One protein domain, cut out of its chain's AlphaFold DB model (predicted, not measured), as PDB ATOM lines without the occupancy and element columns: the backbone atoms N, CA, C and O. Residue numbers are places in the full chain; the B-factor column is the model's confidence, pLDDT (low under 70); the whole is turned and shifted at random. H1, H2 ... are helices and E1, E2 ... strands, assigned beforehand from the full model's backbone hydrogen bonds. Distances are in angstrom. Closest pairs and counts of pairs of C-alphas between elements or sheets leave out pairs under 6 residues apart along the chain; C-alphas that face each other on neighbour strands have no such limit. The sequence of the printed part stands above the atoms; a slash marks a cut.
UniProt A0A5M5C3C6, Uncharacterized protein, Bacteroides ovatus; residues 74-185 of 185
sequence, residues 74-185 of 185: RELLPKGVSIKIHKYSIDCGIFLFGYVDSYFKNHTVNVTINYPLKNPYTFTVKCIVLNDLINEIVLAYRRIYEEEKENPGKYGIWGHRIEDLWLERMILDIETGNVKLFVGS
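What this domain is: This is residues 74 to 185 of the 185 residues of an uncharacterized protein of Bacteroides ovatus (UniProt A0A5M5C3C6). What would one see first in this model? A strongly twisted, curled sheet of two strand hairpins, E1 with E2 and E3 with E4, has one long helix, H2, packed on one face, mainly over the E1 and E2 hairpin. A long unnamed stretch, residues 74 to 100, leads in and pairs briefly with E3, and the short helix H1 follows it near the beginning of H2. What are the parts and their order? The 112 printed residues hold two named helices and four named strands, H1 E1 E2 H2 E3 E4 along the chain, with the mixed sheet in the order E2 E1 E4 E3; the class is mixed, helices and strands, with 52 residues, under half, in named elements. How large is it? It is compact, with a radius of gyration of the C-alphas of 13.7 A, and elongated, spanning 40 by 25 by 23 A.

Where its parts are: What comes before the first strand? The printed part begins at Arg 74, with its C-alpha at (19.897, -21.706, -17.475), and residues 74 to 100 hold no named element. H1 is residues 101 to 104. Where is the first hairpin? E1 is residues 108 to 113, 16.3 A from first to last C-alpha, beginning at C-alpha 108 at (7.611, -12.084, -18.068). E2 is residues 121 to 126, 16.8 A long. Where are the long helix and the last two strands? H2 is residues 130 to 150, 30.9 A long. E3, residues 166 to 173, is 21.1 A long, and E4, residues 178 to 184, is 19.8 A long and ends at C-alpha 184 at (31.247, -9.480, -27.641).

How they stand to each other: How do the first residues join the sheet? Residues 74 to 75 pair with 171 to 172 of E3, and residues 83 to 84 with 166 to 167 of E3, both antiparallel. H1 is not on the sheet; it is close to H2 but not clearly touching, the closest C-alphas being those of Asp 101 and Leu 130, 5.7 A apart. How are the strands joined? E1 and E2 form an antiparallel hairpin at 157 degrees, with N 113 and O 121 2.8 A apart, within hydrogen-bond range. E1 and E4 are parallel at 35 degrees, with N 179 and O 110 at 2.9 A; E4 is staggered, pairing with E1 over residues 178 to 179 and with E3 over 179 to 184. E3 and E4 are an antiparallel hairpin at 161 degrees, with N 180 and O 171 at 2.8 A. Where is H2? It is on one face of the sheet, giving two layers, a helix layer and a sheet layer; its closest C-alphas to E2 are those of Leu 133 and Val 125, 6.5 A apart. E2, H2 and E3 make a split strand-helix-strand unit, two strands running the same way with E1 and E4 between them, and its crossover is right-handed. In H2, 16 of 17 O i to N i+4 pairs are within hydrogen-bond range, while H1 is too short for such a pair.

The domain as a whole: How far does it reach? The two C-alphas farthest apart, those of Tyr 99 and Pro 152, are 40.7 A apart. Is the printed part whole, and which links are long? It has no cut and ends at residue 185, the chain's last residue. The link from H2 to E3, 15 residues, is long. Where is confidence low? The mean pLDDT of the printed part is 82.6, and residues 87 to 106 are under 70.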
ATOM      1  N   ARG A  74      19.947 -20.943 -16.220       78.06
ATOM      2  CA  ARG A  74      19.897 -21.706 -17.475       78.06
ATOM      3  C   ARG A  74      20.555 -20.936 -18.604       78.06
ATOM      4  O   ARG A  74      20.204 -19.785 -18.857       78.06
ATOM      5  N   GLU A  75      21.469 -21.591 -19.310       83.38
ATOM      6  CA  GLU A  75      22.023 -21.067 -20.557       83.38
ATOM      7  C   GLU A  75      20.979 -21.200 -21.676       83.38
ATOM      8  O   GLU A  75      20.441 -22.282 -21.911       83.38
ATOM      9  N   LEU A  76      20.657 -20.084 -22.332       80.44
ATOM     10  CA  LEU A  76      19.598 -20.033 -23.347       80.44
ATOM     11  C   LEU A  76      20.129 -20.231 -24.774       80.44
ATOM     12  O   LEU A  76      19.374 -20.620 -25.661       80.44
ATOM     13  N   LEU A  77      21.419 -19.965 -25.007       77.69
ATOM     14  CA  LEU A  77      22.054 -20.166 -26.310       77.69
ATOM     15  C   LEU A  77      22.816 -21.497 -26.328       77.69
ATOM     16  O   LEU A  77      23.521 -21.802 -25.366       77.69
ATOM     17  N   PRO A  78      22.735 -22.294 -27.409       73.62
ATOM     18  CA  PRO A  78      23.573 -23.476 -27.540       73.62
ATOM     19  C   PRO A  78      25.060 -23.107 -27.558       73.62
ATOM     20  O   PRO A  78      25.463 -22.096 -28.136       73.62
ATOM     21  N   LYS A  79      25.900 -23.969 -26.980       75.81
ATOM     22  CA  LYS A  79      27.350 -23.756 -26.945       75.81
ATOM     23  C   LYS A  79      27.915 -23.538 -28.355       75.81
ATOM     24  O   LYS A  79      27.734 -24.374 -29.237       75.81
ATOM     25  N   GLY A  80      28.656 -22.444 -28.531       74.94
ATOM     26  CA  GLY A  80      29.282 -22.079 -29.807       74.94
ATOM     27  C   GLY A  80      28.360 -21.341 -30.785       74.94
ATOM     28  O   GLY A  80      28.789 -21.048 -31.898       74.94
ATOM     29  N   VAL A  81      27.122 -21.025 -30.389       78.06
ATOM     30  CA  VAL A  81      26.218 -20.165 -31.160       78.06
ATOM     31  C   VAL A  81      26.388 -18.717 -30.712       78.06
ATOM     32  O   VAL A  81      26.248 -18.405 -29.536       78.06
ATOM     33  N   SER A  82      26.634 -17.826 -31.668       82.69
ATOM     34  CA  SER A  82      26.672 -16.377 -31.460       82.69
ATOM     35  C   SER A  82      25.764 -15.676 -32.463       82.69
ATOM     36  O   SER A  82      25.749 -16.020 -33.649       82.69
ATOM     37  N   ILE A  83      25.036 -14.661 -32.010       81.69
ATOM     38  CA  ILE A  83      24.005 -13.964 -32.782       81.69
ATOM     39  C   ILE A  83      24.490 -12.546 -33.083       81.69
ATOM     40  O   ILE A  83      24.687 -11.742 -32.176       81.69
ATOM     41  N   LYS A  84      24.672 -12.207 -34.363       86.62
ATOM     42  CA  LYS A  84      25.094 -10.855 -34.759       86.62
ATOM     43  C   LYS A  84      23.962  -9.841 -34.592       86.62
ATOM     44  O   LYS A  84      23.029  -9.844 -35.393       86.62
ATOM     45  N   ILE A  85      24.070  -8.934 -33.623       86.50
ATOM     46  CA  ILE A  85      22.952  -8.093 -33.157       86.50
ATOM     47  C   ILE A  85      22.345  -7.256 -34.291       86.50
ATOM     48  O   ILE A  85      21.129  -7.223 -34.453       86.50
ATOM     49  N   HIS A  86      23.161  -6.635 -35.147       79.25
ATOM     50  CA  HIS A  86      22.623  -5.772 -36.204       79.25
ATOM     51  C   HIS A  86      21.909  -6.523 -37.345       79.25
ATOM     52  O   HIS A  86      21.099  -5.915 -38.049       79.25
ATOM     53  N   LYS A  87      22.210  -7.812 -37.574       67.75
ATOM     54  CA  LYS A  87      21.754  -8.540 -38.777       67.75
ATOM     55  C   LYS A  87      20.317  -9.039 -38.701       67.75
ATOM     56  O   LYS A  87      19.756  -9.355 -39.745       67.75
ATOM     57  N   TYR A  88      19.722  -9.094 -37.517       63.84
ATOM     58  CA  TYR A  88      18.376  -9.634 -37.368       63.84
ATOM     59  C   TYR A  88      17.338  -8.538 -37.578       63.84
ATOM     60  O   TYR A  88      17.242  -7.589 -36.798       63.84
ATOM     61  N   SER A  89      16.614  -8.634 -38.694       51.72
ATOM     62  CA  SER A  89      15.382  -7.884 -38.923       51.72
ATOM     63  C   SER A  89      14.191  -8.659 -38.364       51.72
ATOM     64  O   SER A  89      14.266  -9.866 -38.141       51.72
ATOM     65  N   ILE A  90      13.074  -7.952 -38.208       52.59
ATOM     66  CA  ILE A  90      11.756  -8.480 -37.825       52.59
ATOM     67  C   ILE A  90      11.323  -9.652 -38.748       52.59
ATOM     68  O   ILE A  90      10.494 -10.469 -38.365       52.59
ATOM     69  N   ASP A  91      11.948  -9.781 -39.927       44.41
ATOM     70  CA  ASP A  91      11.663 -10.788 -40.958       44.41
ATOM     71  C   ASP A  91      12.613 -12.004 -40.941       44.41
ATOM     72  O   ASP A  91      12.475 -12.916 -41.756       44.41
ATOM     73  N   CYS A  92      13.608 -12.028 -40.050       50.47
ATOM     74  CA  CYS A  92      14.595 -13.104 -39.931       50.47
ATOM     75  C   CYS A  92      14.474 -13.758 -38.551       50.47
ATOM     76  O   CYS A  92      15.221 -13.430 -37.631       50.47
ATOM     77  N   GLY A  93      13.523 -14.681 -38.402       49.81
ATOM     78  CA  GLY A  93      13.339 -15.423 -37.157       49.81
ATOM     79  C   GLY A  93      14.554 -16.294 -36.838       49.81
ATOM     80  O   GLY A  93      14.968 -17.125 -37.647       49.81
ATOM     81  N   ILE A  94      15.120 -16.121 -35.648       55.09
ATOM     82  CA  ILE A  94      15.989 -17.136 -35.057       55.09
ATOM     83  C   ILE A  94      15.060 -18.206 -34.509       55.09
ATOM     84  O   ILE A  94      14.142 -17.873 -33.773       55.09
ATOM     85  N   PHE A  95      15.281 -19.463 -34.883       56.00
ATOM     86  CA  PHE A  95      14.568 -20.598 -34.309       56.00
ATOM     87  C   PHE A  95      15.545 -21.383 -33.448       56.00
ATOM     88  O   PHE A  95      16.303 -22.213 -33.953       56.00
ATOM     89  N   LEU A  96      15.557 -21.085 -32.151       58.66
ATOM     90  CA  LEU A  96      16.192 -21.951 -31.168       58.66
ATOM     91  C   LEU A  96      15.120 -22.871 -30.590       58.66
ATOM     92  O   LEU A  96      14.036 -22.417 -30.245       58.66
ATOM     93  N   PHE A  97      15.433 -24.160 -30.517       52.81
ATOM     94  CA  PHE A  97      14.612 -25.146 -29.825       52.81
ATOM     95  C   PHE A  97      15.343 -25.504 -28.538       52.81
ATOM     96  O   PHE A  97      16.442 -26.064 -28.589       52.81
ATOM     97  N   GLY A  98      14.769 -25.145 -27.395       55.62
ATOM     98  CA  GLY A  98      15.382 -25.387 -26.093       55.62
ATOM     99  C   GLY A  98      14.373 -25.924 -25.088       55.62
ATOM    100  O   GLY A  98      13.214 -25.532 -25.088       55.62
ATOM    101  N   TYR A  99      14.823 -26.773 -24.161       55.72
ATOM    102  CA  TYR A  99      13.990 -27.252 -23.043       55.72
ATOM    103  C   TYR A  99      13.420 -26.109 -22.176       55.72
ATOM    104  O   TYR A  99      12.449 -26.301 -21.456       55.72
ATOM    105  N   VAL A 100      14.010 -24.915 -22.259       61.78
ATOM    106  CA  VAL A 100      13.552 -23.680 -21.601       61.78
ATOM    107  C   VAL A 100      12.362 -23.009 -22.296       61.78
ATOM    108  O   VAL A 100      11.763 -22.119 -21.702       61.78
ATOM    109  N   ASP A 101      11.958 -23.431 -23.497       64.62
ATOM    110  CA  ASP A 101      10.819 -22.826 -24.206       64.62
ATOM    111  C   ASP A 101       9.512 -22.928 -23.409       64.62
ATOM    112  O   ASP A 101       8.682 -22.022 -23.464       64.62
ATOM    113  N   SER A 102       9.334 -23.987 -22.610       63.44
ATOM    114  CA  SER A 102       8.170 -24.111 -21.731       63.44
ATOM    115  C   SER A 102       8.169 -23.086 -20.599       63.44
ATOM    116  O   SER A 102       7.093 -22.623 -20.243       63.44
ATOM    117  N   TYR A 103       9.339 -22.686 -20.076       64.88
ATOM    118  CA  TYR A 103       9.424 -21.620 -19.068       64.88
ATOM    119  C   TYR A 103       8.891 -20.307 -19.634       64.88
ATOM    120  O   TYR A 103       8.161 -19.590 -18.968       64.88
ATOM    121  N   PHE A 104       9.203 -19.993 -20.890       66.50
ATOM    122  CA  PHE A 104       8.762 -18.736 -21.482       66.50
ATOM    123  C   PHE A 104       7.253 -18.665 -21.707       66.50
ATOM    124  O   PHE A 104       6.731 -17.558 -21.802       66.50
ATOM    125  N   LYS A 105       6.518 -19.786 -21.715       68.38
ATOM    126  CA  LYS A 105       5.056 -19.756 -21.826       68.38
ATOM    127  C   LYS A 105       4.466 -18.974 -20.646       68.38
ATOM    128  O   LYS A 105       4.544 -19.393 -19.497       68.38
ATOM    129  N   ASN A 106       3.852 -17.830 -20.952       67.19
ATOM    130  CA  ASN A 106       3.193 -16.930 -19.997       67.19
ATOM    131  C   ASN A 106       4.102 -16.267 -18.946       67.19
ATOM    132  O   ASN A 106       3.575 -15.629 -18.032       67.19
ATOM    133  N   HIS A 107       5.425 -16.341 -19.091       71.94
ATOM    134  CA  HIS A 107       6.349 -15.672 -18.180       71.94
ATOM    135  C   HIS A 107       6.801 -14.315 -18.726       71.94
ATOM    136  O   HIS A 107       7.006 -14.115 -19.929       71.94
ATOM    137  N   THR A 108       6.971 -13.371 -17.804       83.12
ATOM    138  CA  THR A 108       7.611 -12.084 -18.068       83.12
ATOM    139  C   THR A 108       9.035 -12.149 -17.543       83.12
ATOM    140  O   THR A 108       9.244 -12.490 -16.381       83.12
ATOM    141  N   VAL A 109      10.003 -11.803 -18.384       87.56
ATOM    142  CA  VAL A 109      11.415 -11.727 -18.000       87.56
ATOM    143  C   VAL A 109      11.898 -10.286 -17.967       87.56
ATOM    144  O   VAL A 109      11.421  -9.439 -18.727       87.56
ATOM    145  N   ASN A 110      12.858 -10.019 -17.087       91.12
ATOM    146  CA  ASN A 110      13.524  -8.730 -16.969       91.12
ATOM    147  C   ASN A 110      14.873  -8.803 -17.678       91.12
ATOM    148  O   ASN A 110      15.683  -9.694 -17.414       91.12
ATOM    149  N   VAL A 111      15.129  -7.853 -18.568       95.50
ATOM    150  CA  VAL A 111      16.360  -7.801 -19.351       95.50
ATOM    151  C   VAL A 111      17.060  -6.485 -19.073       95.50
ATOM    152  O   VAL A 111      16.451  -5.420 -19.180       95.50
ATOM    153  N   THR A 112      18.356  -6.552 -18.771       96.44
ATOM    154  CA  THR A 112      19.210  -5.372 -18.627       96.44
ATOM    155  C   THR A 112      20.338  -5.424 -19.651       96.44
ATOM    156  O   THR A 112      21.178  -6.321 -19.631       96.44
ATOM    157  N   ILE A 113      20.373  -4.428 -20.533       96.06
ATOM    158  CA  ILE A 113      21.484  -4.157 -21.441       96.06
ATOM    159  C   ILE A 113      22.399  -3.146 -20.753       96.06
ATOM    160  O   ILE A 113      22.018  -2.001 -20.530       96.06
ATOM    161  N   ASN A 114      23.609  -3.568 -20.404       94.62
ATOM    162  CA  ASN A 114      24.627  -2.719 -19.776       94.62
ATOM    163  C   ASN A 114      25.918  -2.621 -20.601       94.62
ATOM    164  O   ASN A 114      26.798  -1.841 -20.262       94.62
ATOM    165  N   TYR A 115      26.035  -3.372 -21.694       94.06
ATOM    166  CA  TYR A 115      27.150  -3.294 -22.628       94.06
ATOM    167  C   TYR A 115      26.624  -2.944 -24.023       94.06
ATOM    168  O   TYR A 115      25.602  -3.498 -24.418       94.06
ATOM    169  N   PRO A 116      27.278  -2.057 -24.788       93.69
ATOM    170  CA  PRO A 116      28.416  -1.209 -24.426       93.69
ATOM    171  C   PRO A 116      27.933   0.140 -23.857       93.69
ATOM    172  O   PRO A 116      28.306   1.203 -24.350       93.69
ATOM    173  N   LEU A 117      27.028   0.121 -22.874       94.56
ATOM    174  CA  LEU A 117      26.369   1.332 -22.376       94.56
ATOM    175  C   LEU A 117      27.035   1.821 -21.093       94.56
ATOM    176  O   LEU A 117      27.377   1.028 -20.220       94.56
ATOM    177  N   LYS A 118      27.169   3.138 -20.932       94.38
ATOM    178  CA  LYS A 118      27.502   3.728 -19.629       94.38
ATOM    179  C   LYS A 118      26.280   3.754 -18.711       94.38
ATOM    180  O   LYS A 118      26.412   3.513 -17.512       94.38
ATOM    181  N   ASN A 119      25.108   4.033 -19.281       94.69
ATOM    182  CA  ASN A 119      23.829   4.052 -18.579       94.69
ATOM    183  C   ASN A 119      23.025   2.813 -19.011       94.69
ATOM    184  O   ASN A 119      22.606   2.752 -20.170       94.69
ATOM    185  N   PRO A 120      22.825   1.814 -18.131       95.06
ATOM    186  CA  PRO A 120      22.110   0.594 -18.489       95.06
ATOM    187  C   PRO A 120      20.665   0.852 -18.927       95.06
ATOM    188  O   PRO A 120      19.967   1.687 -18.352       95.06
ATOM    189  N   TYR A 121      20.194   0.068 -19.891       96.00
ATOM    190  CA  TYR A 121      18.810   0.052 -20.350       96.00
ATOM    191  C   TYR A 121      18.118  -1.214 -19.843       96.00
ATOM    192  O   TYR A 121      18.592  -2.320 -20.091       96.00
ATOM    193  N   THR A 122      17.004  -1.061 -19.126       95.88
ATOM    194  CA  THR A 122      16.228  -2.189 -18.588       95.88
ATOM    195  C   THR A 122      14.819  -2.175 -19.151       95.88
ATOM    196  O   THR A 122      14.198  -1.118 -19.249       95.88
ATOM    197  N   PHE A 123      14.314  -3.348 -19.510       95.31
ATOM    198  CA  PHE A 123      12.970  -3.538 -20.040       95.31
ATOM    199  C   PHE A 123      12.439  -4.921 -19.660       95.31
ATOM    200  O   PHE A 123      13.197  -5.811 -19.269       95.31
ATOM    201  N   THR A 124      11.125  -5.091 -19.767       94.06
ATOM    202  CA  THR A 124      10.454  -6.368 -19.530       94.06
ATOM    203  C   THR A 124       9.942  -6.945 -20.838       94.06
ATOM    204  O   THR A 124       9.516  -6.208 -21.729       94.06
ATOM    205  N   VAL A 125       9.984  -8.270 -20.961       89.69
ATOM    206  CA  VAL A 125       9.487  -8.985 -22.139       89.69
ATOM    207  C   VAL A 125       8.537 -10.077 -21.693       89.69
ATOM    208  O   VAL A 125       8.926 -10.978 -20.949       89.69
ATOM    209  N   LYS A 126       7.294 -10.018 -22.170       86.81
ATOM    210  CA  LYS A 126       6.369 -11.144 -22.069       86.81
ATOM    211  C   LYS A 126       6.643 -12.078 -23.240       86.81
ATOM    212  O   LYS A 126       6.342 -11.730 -24.378       86.81
ATOM    213  N   CYS A 127       7.232 -13.228 -22.953       76.94
ATOM    214  CA  CYS A 127       7.602 -14.195 -23.980       76.94
ATOM    215  C   CYS A 127       6.484 -15.231 -24.147       76.94
ATOM    216  O   CYS A 127       5.690 -15.467 -23.237       76.94
ATOM    217  N   ILE A 128       6.411 -15.845 -25.322       77.19
ATOM    218  CA  ILE A 128       5.689 -17.102 -25.547       77.19
ATOM    219  C   ILE A 128       6.711 -18.203 -25.848       77.19
ATOM    220  O   ILE A 128       6.533 -19.339 -25.413       77.19
ATOM    221  N   VAL A 129       7.798 -17.850 -26.541       75.75
ATOM    222  CA  VAL A 129       8.949 -18.710 -26.853       75.75
ATOM    223  C   VAL A 129      10.266 -17.940 -26.699       75.75
ATOM    224  O   VAL A 129      10.273 -16.707 -26.697       75.75
ATOM    225  N   LEU A 130      11.404 -18.645 -26.623       78.50
ATOM    226  CA  LEU A 130      12.738 -18.026 -26.523       78.50
ATOM    227  C   LEU A 130      13.032 -17.033 -27.664       78.50
ATOM    228  O   LEU A 130      13.738 -16.042 -27.475       78.50
ATOM    229  N   ASN A 131      12.463 -17.265 -28.846       79.38
ATOM    230  CA  ASN A 131      12.670 -16.400 -30.005       79.38
ATOM    231  C   ASN A 131      12.102 -14.984 -29.788       79.38
ATOM    232  O   ASN A 131      12.690 -14.020 -30.276       79.38
ATOM    233  N   ASP A 132      11.020 -14.843 -29.013       81.31
ATOM    234  CA  ASP A 132      10.436 -13.535 -28.685       81.31
ATOM    235  C   ASP A 132      11.421 -12.695 -27.863       81.31
ATOM    236  O   ASP A 132      11.634 -11.514 -28.142       81.31
ATOM    237  N   LEU A 133      12.088 -13.332 -26.895       86.69
ATOM    238  CA  LEU A 133      13.105 -12.695 -26.064       86.69
ATOM    239  C   LEU A 133      14.275 -12.180 -26.904       86.69
ATOM    240  O   LEU A 133      14.709 -11.039 -26.738       86.69
ATOM    241  N   ILE A 134      14.798 -13.012 -27.807       85.75
ATOM    242  CA  ILE A 134      15.951 -12.634 -28.632       85.75
ATOM    243  C   ILE A 134      15.592 -11.481 -29.574       85.75
ATOM    244  O   ILE A 134      16.371 -10.533 -29.708       85.75
ATOM    245  N   ASN A 135      14.403 -11.525 -30.177       84.81
ATOM    246  CA  ASN A 135      13.909 -10.447 -31.027       84.81
ATOM    247  C   ASN A 135      13.808  -9.130 -30.251       84.81
ATOM    248  O   ASN A 135      14.314  -8.108 -30.715       84.81
ATOM    249  N   GLU A 136      13.238  -9.146 -29.046       89.69
ATOM    250  CA  GLU A 136      13.134  -7.937 -28.225       89.69
ATOM    251  C   GLU A 136      14.493  -7.399 -27.768       89.69
ATOM    252  O   GLU A 136      14.680  -6.182 -27.730       89.69
ATOM    253  N   ILE A 137      15.474  -8.265 -27.497       91.75
ATOM    254  CA  ILE A 137      16.852  -7.841 -27.206       91.75
ATOM    255  C   ILE A 137      17.464  -7.119 -28.407       91.75
ATOM    256  O   ILE A 137      18.012  -6.025 -28.253       91.75
ATOM    257  N   VAL A 138      17.362  -7.692 -29.608       88.50
ATOM    258  CA  VAL A 138      17.899  -7.066 -30.826       88.50
ATOM    259  C   VAL A 138      17.206  -5.732 -31.111       88.50
ATOM    260  O   VAL A 138      17.875  -4.738 -31.410       88.50
ATOM    261  N   LEU A 139      15.878  -5.683 -30.987       89.25
ATOM    262  CA  LEU A 139      15.107  -4.454 -31.164       89.25
ATOM    263  C   LEU A 139      15.471  -3.403 -30.113       89.25
ATOM    264  O   LEU A 139      15.595  -2.230 -30.457       89.25
ATOM    265  N   ALA A 140      15.704  -3.803 -28.862       93.94
ATOM    266  CA  ALA A 140      16.174  -2.899 -27.820       93.94
ATOM    267  C   ALA A 140      17.531  -2.284 -28.180       93.94
ATOM    268  O   ALA A 140      17.658  -1.064 -28.118       93.94
ATOM    269  N   TYR A 141      18.509  -3.074 -28.643       93.81
ATOM    270  CA  TYR A 141      19.783  -2.528 -29.128       93.81
ATOM    271  C   TYR A 141      19.587  -1.522 -30.264       93.81
ATOM    272  O   TYR A 141      20.182  -0.449 -30.235       93.81
ATOM    273  N   ARG A 142      18.733  -1.820 -31.248       91.06
ATOM    274  CA  ARG A 142      18.449  -0.881 -32.345       91.06
ATOM    275  C   ARG A 142      17.855   0.431 -31.833       91.06
ATOM    276  O   ARG A 142      18.403   1.483 -32.149       91.06
ATOM    277  N   ARG A 143      16.828   0.356 -30.978       92.75
ATOM    278  CA  ARG A 143      16.210   1.526 -30.332       92.75
ATOM    279  C   ARG A 143      17.245   2.362 -29.580       92.75
ATOM    280  O   ARG A 143      17.313   3.565 -29.781       92.75
ATOM    281  N   ILE A 144      18.105   1.721 -28.782       95.12
ATOM    282  CA  ILE A 144      19.187   2.389 -28.043       95.12
ATOM    283  C   ILE A 144      20.116   3.156 -28.994       95.12
ATOM    284  O   ILE A 144      20.390   4.331 -28.770       95.12
ATOM    285  N   TYR A 145      20.588   2.516 -30.069       93.81
ATOM    286  CA  TYR A 145      21.505   3.143 -31.028       93.81
ATOM    287  C   TYR A 145      20.843   4.229 -31.886       93.81
ATOM    288  O   TYR A 145      21.525   5.159 -32.312       93.81
ATOM    289  N   GLU A 146      19.550   4.121 -32.186       93.19
ATOM    290  CA  GLU A 146      18.784   5.160 -32.883       93.19
ATOM    291  C   GLU A 146      18.572   6.375 -31.981       93.19
ATOM    292  O   GLU A 146      18.920   7.493 -32.355       93.19
ATOM    293  N   GLU A 147      18.107   6.153 -30.757       94.81
ATOM    294  CA  GLU A 147      17.866   7.218 -29.790       94.81
ATOM    295  C   GLU A 147      19.153   7.926 -29.347       94.81
ATOM    296  O   GLU A 147      19.110   9.128 -29.095       94.81
ATOM    297  N   GLU A 148      20.296   7.232 -29.272       94.38
ATOM    298  CA  GLU A 148      21.601   7.851 -28.982       94.38
ATOM    299  C   GLU A 148      22.039   8.813 -30.102       94.38
ATOM    300  O   GLU A 148      22.704   9.810 -29.828       94.38
ATOM    301  N   LYS A 149      21.654   8.561 -31.367       91.62
ATOM    302  CA  LYS A 149      21.933   9.493 -32.479       91.62
ATOM    303  C   LYS A 149      21.143  10.788 -32.328       91.62
ATOM    304  O   LYS A 149      21.665  11.855 -32.639       91.62
ATOM    305  N   GLU A 150      19.900  10.688 -31.868       94.69
ATOM    306  CA  GLU A 150      19.026  11.840 -31.627       94.69
ATOM    307  C   GLU A 150      19.359  12.555 -30.308       94.69
ATOM    308  O   GLU A 150      19.238  13.774 -30.217       94.69
ATOM    309  N   ASN A 151      19.816  11.807 -29.298       93.44
ATOM    310  CA  ASN A 151      20.105  12.283 -27.947       93.44
ATOM    311  C   ASN A 151      21.486  11.790 -27.470       93.44
ATOM    312  O   ASN A 151      21.559  10.893 -26.619       93.44
ATOM    313  N   PRO A 152      22.594  12.363 -27.980       92.06
ATOM    314  CA  PRO A 152      23.938  11.912 -27.630       92.06
ATOM    315  C   PRO A 152      24.194  11.922 -26.118       92.06
ATOM    316  O   PRO A 152      23.986  12.934 -25.446       92.06
ATOM    317  N   GLY A 153      24.680  10.802 -25.577       91.50
ATOM    318  CA  GLY A 153      24.988  10.631 -24.157       91.50
ATOM    319  C   GLY A 153      23.840  10.089 -23.300       91.50
ATOM    320  O   GLY A 153      24.069   9.833 -22.115       91.50
ATOM    321  N   LYS A 154      22.639   9.880 -23.862       94.19
ATOM    322  CA  LYS A 154      21.495   9.293 -23.140       94.19
ATOM    323  C   LYS A 154      21.853   7.922 -22.563       94.19
ATOM    324  O   LYS A 154      21.667   7.682 -21.370       94.19
ATOM    325  N   TYR A 155      22.426   7.058 -23.389       95.06
ATOM    326  CA  TYR A 155      22.898   5.725 -23.025       95.06
ATOM    327  C   TYR A 155      24.419   5.674 -22.864       95.06
ATOM    328  O   TYR A 155      24.937   4.821 -22.137       95.06
ATOM    329  N   GLY A 156      25.145   6.610 -23.485       92.62
ATOM    330  CA  GLY A 156      26.595   6.710 -23.367       92.62
ATOM    331  C   GLY A 156      27.282   5.496 -23.983       92.62
ATOM    332  O   GLY A 156      28.026   4.793 -23.297       92.62
ATOM    333  N   ILE A 157      26.983   5.238 -25.256       92.50
ATOM    334  CA  ILE A 157      27.569   4.139 -26.033       92.50
ATOM    335  C   ILE A 157      29.070   4.393 -26.201       92.50
ATOM    336  O   ILE A 157      29.472   5.473 -26.637       92.50
ATOM    337  N   TRP A 158      29.908   3.405 -25.884       88.50
ATOM    338  CA  TRP A 158      31.361   3.524 -26.029       88.50
ATOM    339  C   TRP A 158      31.947   2.463 -26.963       88.50
ATOM    340  O   TRP A 158      31.542   1.307 -26.952       88.50
ATOM    341  N   GLY A 159      32.928   2.878 -27.772       77.00
ATOM    342  CA  GLY A 159      33.857   2.003 -28.502       77.00
ATOM    343  C   GLY A 159      33.311   1.233 -29.709       77.00
ATOM    344  O   GLY A 159      34.080   0.963 -30.628       77.00
ATOM    345  N   HIS A 160      32.019   0.918 -29.748       85.81
ATOM    346  CA  HIS A 160      31.475  -0.067 -30.682       85.81
ATOM    347  C   HIS A 160      30.324   0.485 -31.504       85.81
ATOM    348  O   HIS A 160      29.493   1.254 -31.011       85.81
ATOM    349  N   ARG A 161      30.256   0.072 -32.771       89.44
ATOM    350  CA  ARG A 161      29.032   0.217 -33.552       89.44
ATOM    351  C   ARG A 161      28.155  -1.008 -33.322       89.44
ATOM    352  O   ARG A 161      28.653  -2.085 -33.003       89.44
ATOM    353  N   ILE A 162      26.846  -0.871 -33.532       90.38
ATOM    354  CA  ILE A 162      25.922  -2.007 -33.404       90.38
ATOM    355  C   ILE A 162      26.307  -3.151 -34.355       90.38
ATOM    356  O   ILE A 162      26.063  -4.319 -34.054       90.38
ATOM    357  N   GLU A 163      26.943  -2.831 -35.487       89.88
ATOM    358  CA  GLU A 163      27.402  -3.796 -36.480       89.88
ATOM    359  C   GLU A 163      28.534  -4.700 -36.004       89.88
ATOM    360  O   GLU A 163      28.739  -5.759 -36.606       89.88
ATOM    361  N   ASP A 164      29.228  -4.314 -34.941       90.62
ATOM    362  CA  ASP A 164      30.334  -5.074 -34.369       90.62
ATOM    363  C   ASP A 164      29.835  -6.041 -33.290       90.62
ATOM    364  O   ASP A 164      30.498  -7.020 -32.988       90.62
ATOM    365  N   LEU A 165      28.627  -5.833 -32.752       91.06
ATOM    366  CA  LEU A 165      28.162  -6.576 -31.586       91.06
ATOM    367  C   LEU A 165      27.650  -7.987 -31.910       91.06
ATOM    368  O   LEU A 165      26.813  -8.197 -32.802       91.06
ATOM    369  N   TRP A 166      28.077  -8.938 -31.080       90.81
ATOM    370  CA  TRP A 166      27.644 -10.332 -31.082       90.81
ATOM    371  C   TRP A 166      27.082 -10.713 -29.720       90.81
ATOM    372  O   TRP A 166      27.748 -10.574 -28.702       90.81
ATOM    373  N   LEU A 167      25.862 -11.235 -29.690       89.69
ATOM    374  CA  LEU A 167      25.299 -11.869 -28.507       89.69
ATOM    375  C   LEU A 167      25.846 -13.298 -28.419       89.69
ATOM    376  O   LEU A 167      25.479 -14.156 -29.223       89.69
ATOM    377  N   GLU A 168      26.761 -13.523 -27.479       89.69
ATOM    378  CA  GLU A 168      27.537 -14.764 -27.347       89.69
ATOM    379  C   GLU A 168      26.946 -15.719 -26.314       89.69
ATOM    380  O   GLU A 168      27.051 -16.934 -26.457       89.69
ATOM    381  N   ARG A 169      26.330 -15.180 -25.255       90.00
ATOM    382  CA  ARG A 169      25.683 -15.991 -24.221       90.00
ATOM    383  C   ARG A 169      24.516 -15.259 -23.582       90.00
ATOM    384  O   ARG A 169      24.519 -14.036 -23.444       90.00
ATOM    385  N   MET A 170      23.537 -16.034 -23.131       89.62
ATOM    386  CA  MET A 170      22.401 -15.562 -22.347       89.62
ATOM    387  C   MET A 170      22.153 -16.527 -21.195       89.62
ATOM    388  O   MET A 170      22.112 -17.738 -21.413       89.62
ATOM    389  N   ILE A 171      21.981 -15.989 -19.990       89.06
ATOM    390  CA  ILE A 171      21.650 -16.775 -18.799       89.06
ATOM    391  C   ILE A 171      20.347 -16.255 -18.206       89.06
ATOM    392  O   ILE A 171      20.268 -15.079 -17.859       89.06
ATOM    393  N   LEU A 172      19.359 -17.135 -18.074       85.19
ATOM    394  CA  LEU A 172      18.129 -16.891 -17.326       85.19
ATOM    395  C   LEU A 172      18.318 -17.328 -15.878       85.19
ATOM    396  O   LEU A 172      18.620 -18.491 -15.634       85.19
ATOM    397  N   ASP A 173      18.071 -16.423 -14.941       82.38
ATOM    398  CA  ASP A 173      17.814 -16.748 -13.543       82.38
ATOM    399  C   ASP A 173      16.320 -17.089 -13.386       82.38
ATOM    400  O   ASP A 173      15.462 -16.225 -13.568       82.38
ATOM    401  N   ILE A 174      16.009 -18.358 -13.111       74.06
ATOM    402  CA  ILE A 174      14.634 -18.879 -13.031       74.06
ATOM    403  C   ILE A 174      13.881 -18.295 -11.828       74.06
ATOM    404  O   ILE A 174      12.675 -18.084 -11.913       74.06
ATOM    405  N   GLU A 175      14.565 -18.027 -10.712       70.81
ATOM    406  CA  GLU A 175      13.914 -17.528  -9.490       70.81
ATOM    407  C   GLU A 175      13.446 -16.079  -9.664       70.81
ATOM    408  O   GLU A 175      12.386 -15.693  -9.175       70.81
ATOM    409  N   THR A 176      14.243 -15.268 -10.359       77.88
ATOM    410  CA  THR A 176      13.999 -13.825 -10.501       77.88
ATOM    411  C   THR A 176      13.461 -13.416 -11.871       77.88
ATOM    412  O   THR A 176      13.027 -12.276 -12.045       77.88
ATOM    413  N   GLY A 177      13.516 -14.308 -12.863       79.94
ATOM    414  CA  GLY A 177      13.199 -14.008 -14.259       79.94
ATOM    415  C   GLY A 177      14.200 -13.060 -14.927       79.94
ATOM    416  O   GLY A 177      13.897 -12.502 -15.982       79.94
ATOM    417  N   ASN A 178      15.370 -12.835 -14.322       86.56
ATOM    418  CA  ASN A 178      16.385 -11.929 -14.851       86.56
ATOM    419  C   ASN A 178      17.218 -12.611 -15.937       86.56
ATOM    420  O   ASN A 178      17.719 -13.720 -15.750       86.56
ATOM    421  N   VAL A 179      17.439 -11.913 -17.047       91.06
ATOM    422  CA  VAL A 179      18.285 -12.382 -18.145       91.06
ATOM    423  C   VAL A 179      19.593 -11.599 -18.159       91.06
ATOM    424  O   VAL A 179      19.613 -10.388 -18.381       91.06
ATOM    425  N   LYS A 180      20.706 -12.308 -17.955       93.44
ATOM    426  CA  LYS A 180      22.070 -11.783 -18.096       93.44
ATOM    427  C   LYS A 180      22.545 -11.989 -19.529       93.44
ATOM    428  O   LYS A 180      22.546 -13.117 -20.027       93.44
ATOM    429  N   LEU A 181      22.976 -10.910 -20.172       94.06
ATOM    430  CA  LEU A 181      23.498 -10.918 -21.539       94.06
ATOM    431  C   LEU A 181      25.027 -10.862 -21.522       94.06
ATOM    432  O   LEU A 181      25.610 -10.081 -20.774       94.06
ATOM    433  N   PHE A 182      25.667 -11.656 -22.375       93.38
ATOM    434  CA  PHE A 182      27.102 -11.603 -22.630       93.38
ATOM    435  C   PHE A 182      27.296 -11.257 -24.101       93.38
ATOM    436  O   PHE A 182      26.896 -12.020 -24.985       93.38
ATOM    437  N   VAL A 183      27.846 -10.070 -24.343       91.38
ATOM    438  CA  VAL A 183      27.974  -9.485 -25.676       91.38
ATOM    439  C   VAL A 183      29.440  -9.202 -25.964       91.38
ATOM    440  O   VAL A 183      30.097  -8.518 -25.181       91.38
ATOM    441  N   GLY A 184      29.928  -9.745 -27.076       88.06
ATOM    442  CA  GLY A 184      31.247  -9.480 -27.641       88.06
ATOM    443  C   GLY A 184      31.192  -8.426 -28.749       88.06
ATOM    444  O   GLY A 184      30.110  -8.037 -29.202       88.06
ATOM    445  N   SER A 185      32.365  -7.965 -29.182       81.56
ATOM    446  CA  SER A 185      32.551  -7.026 -30.299       81.56
ATOM    447  C   SER A 185      33.769  -7.381 -31.137       81.56
ATOM    448  O   SER A 185      34.807  -7.657 -30.491       81.56
TER     449      SER A 185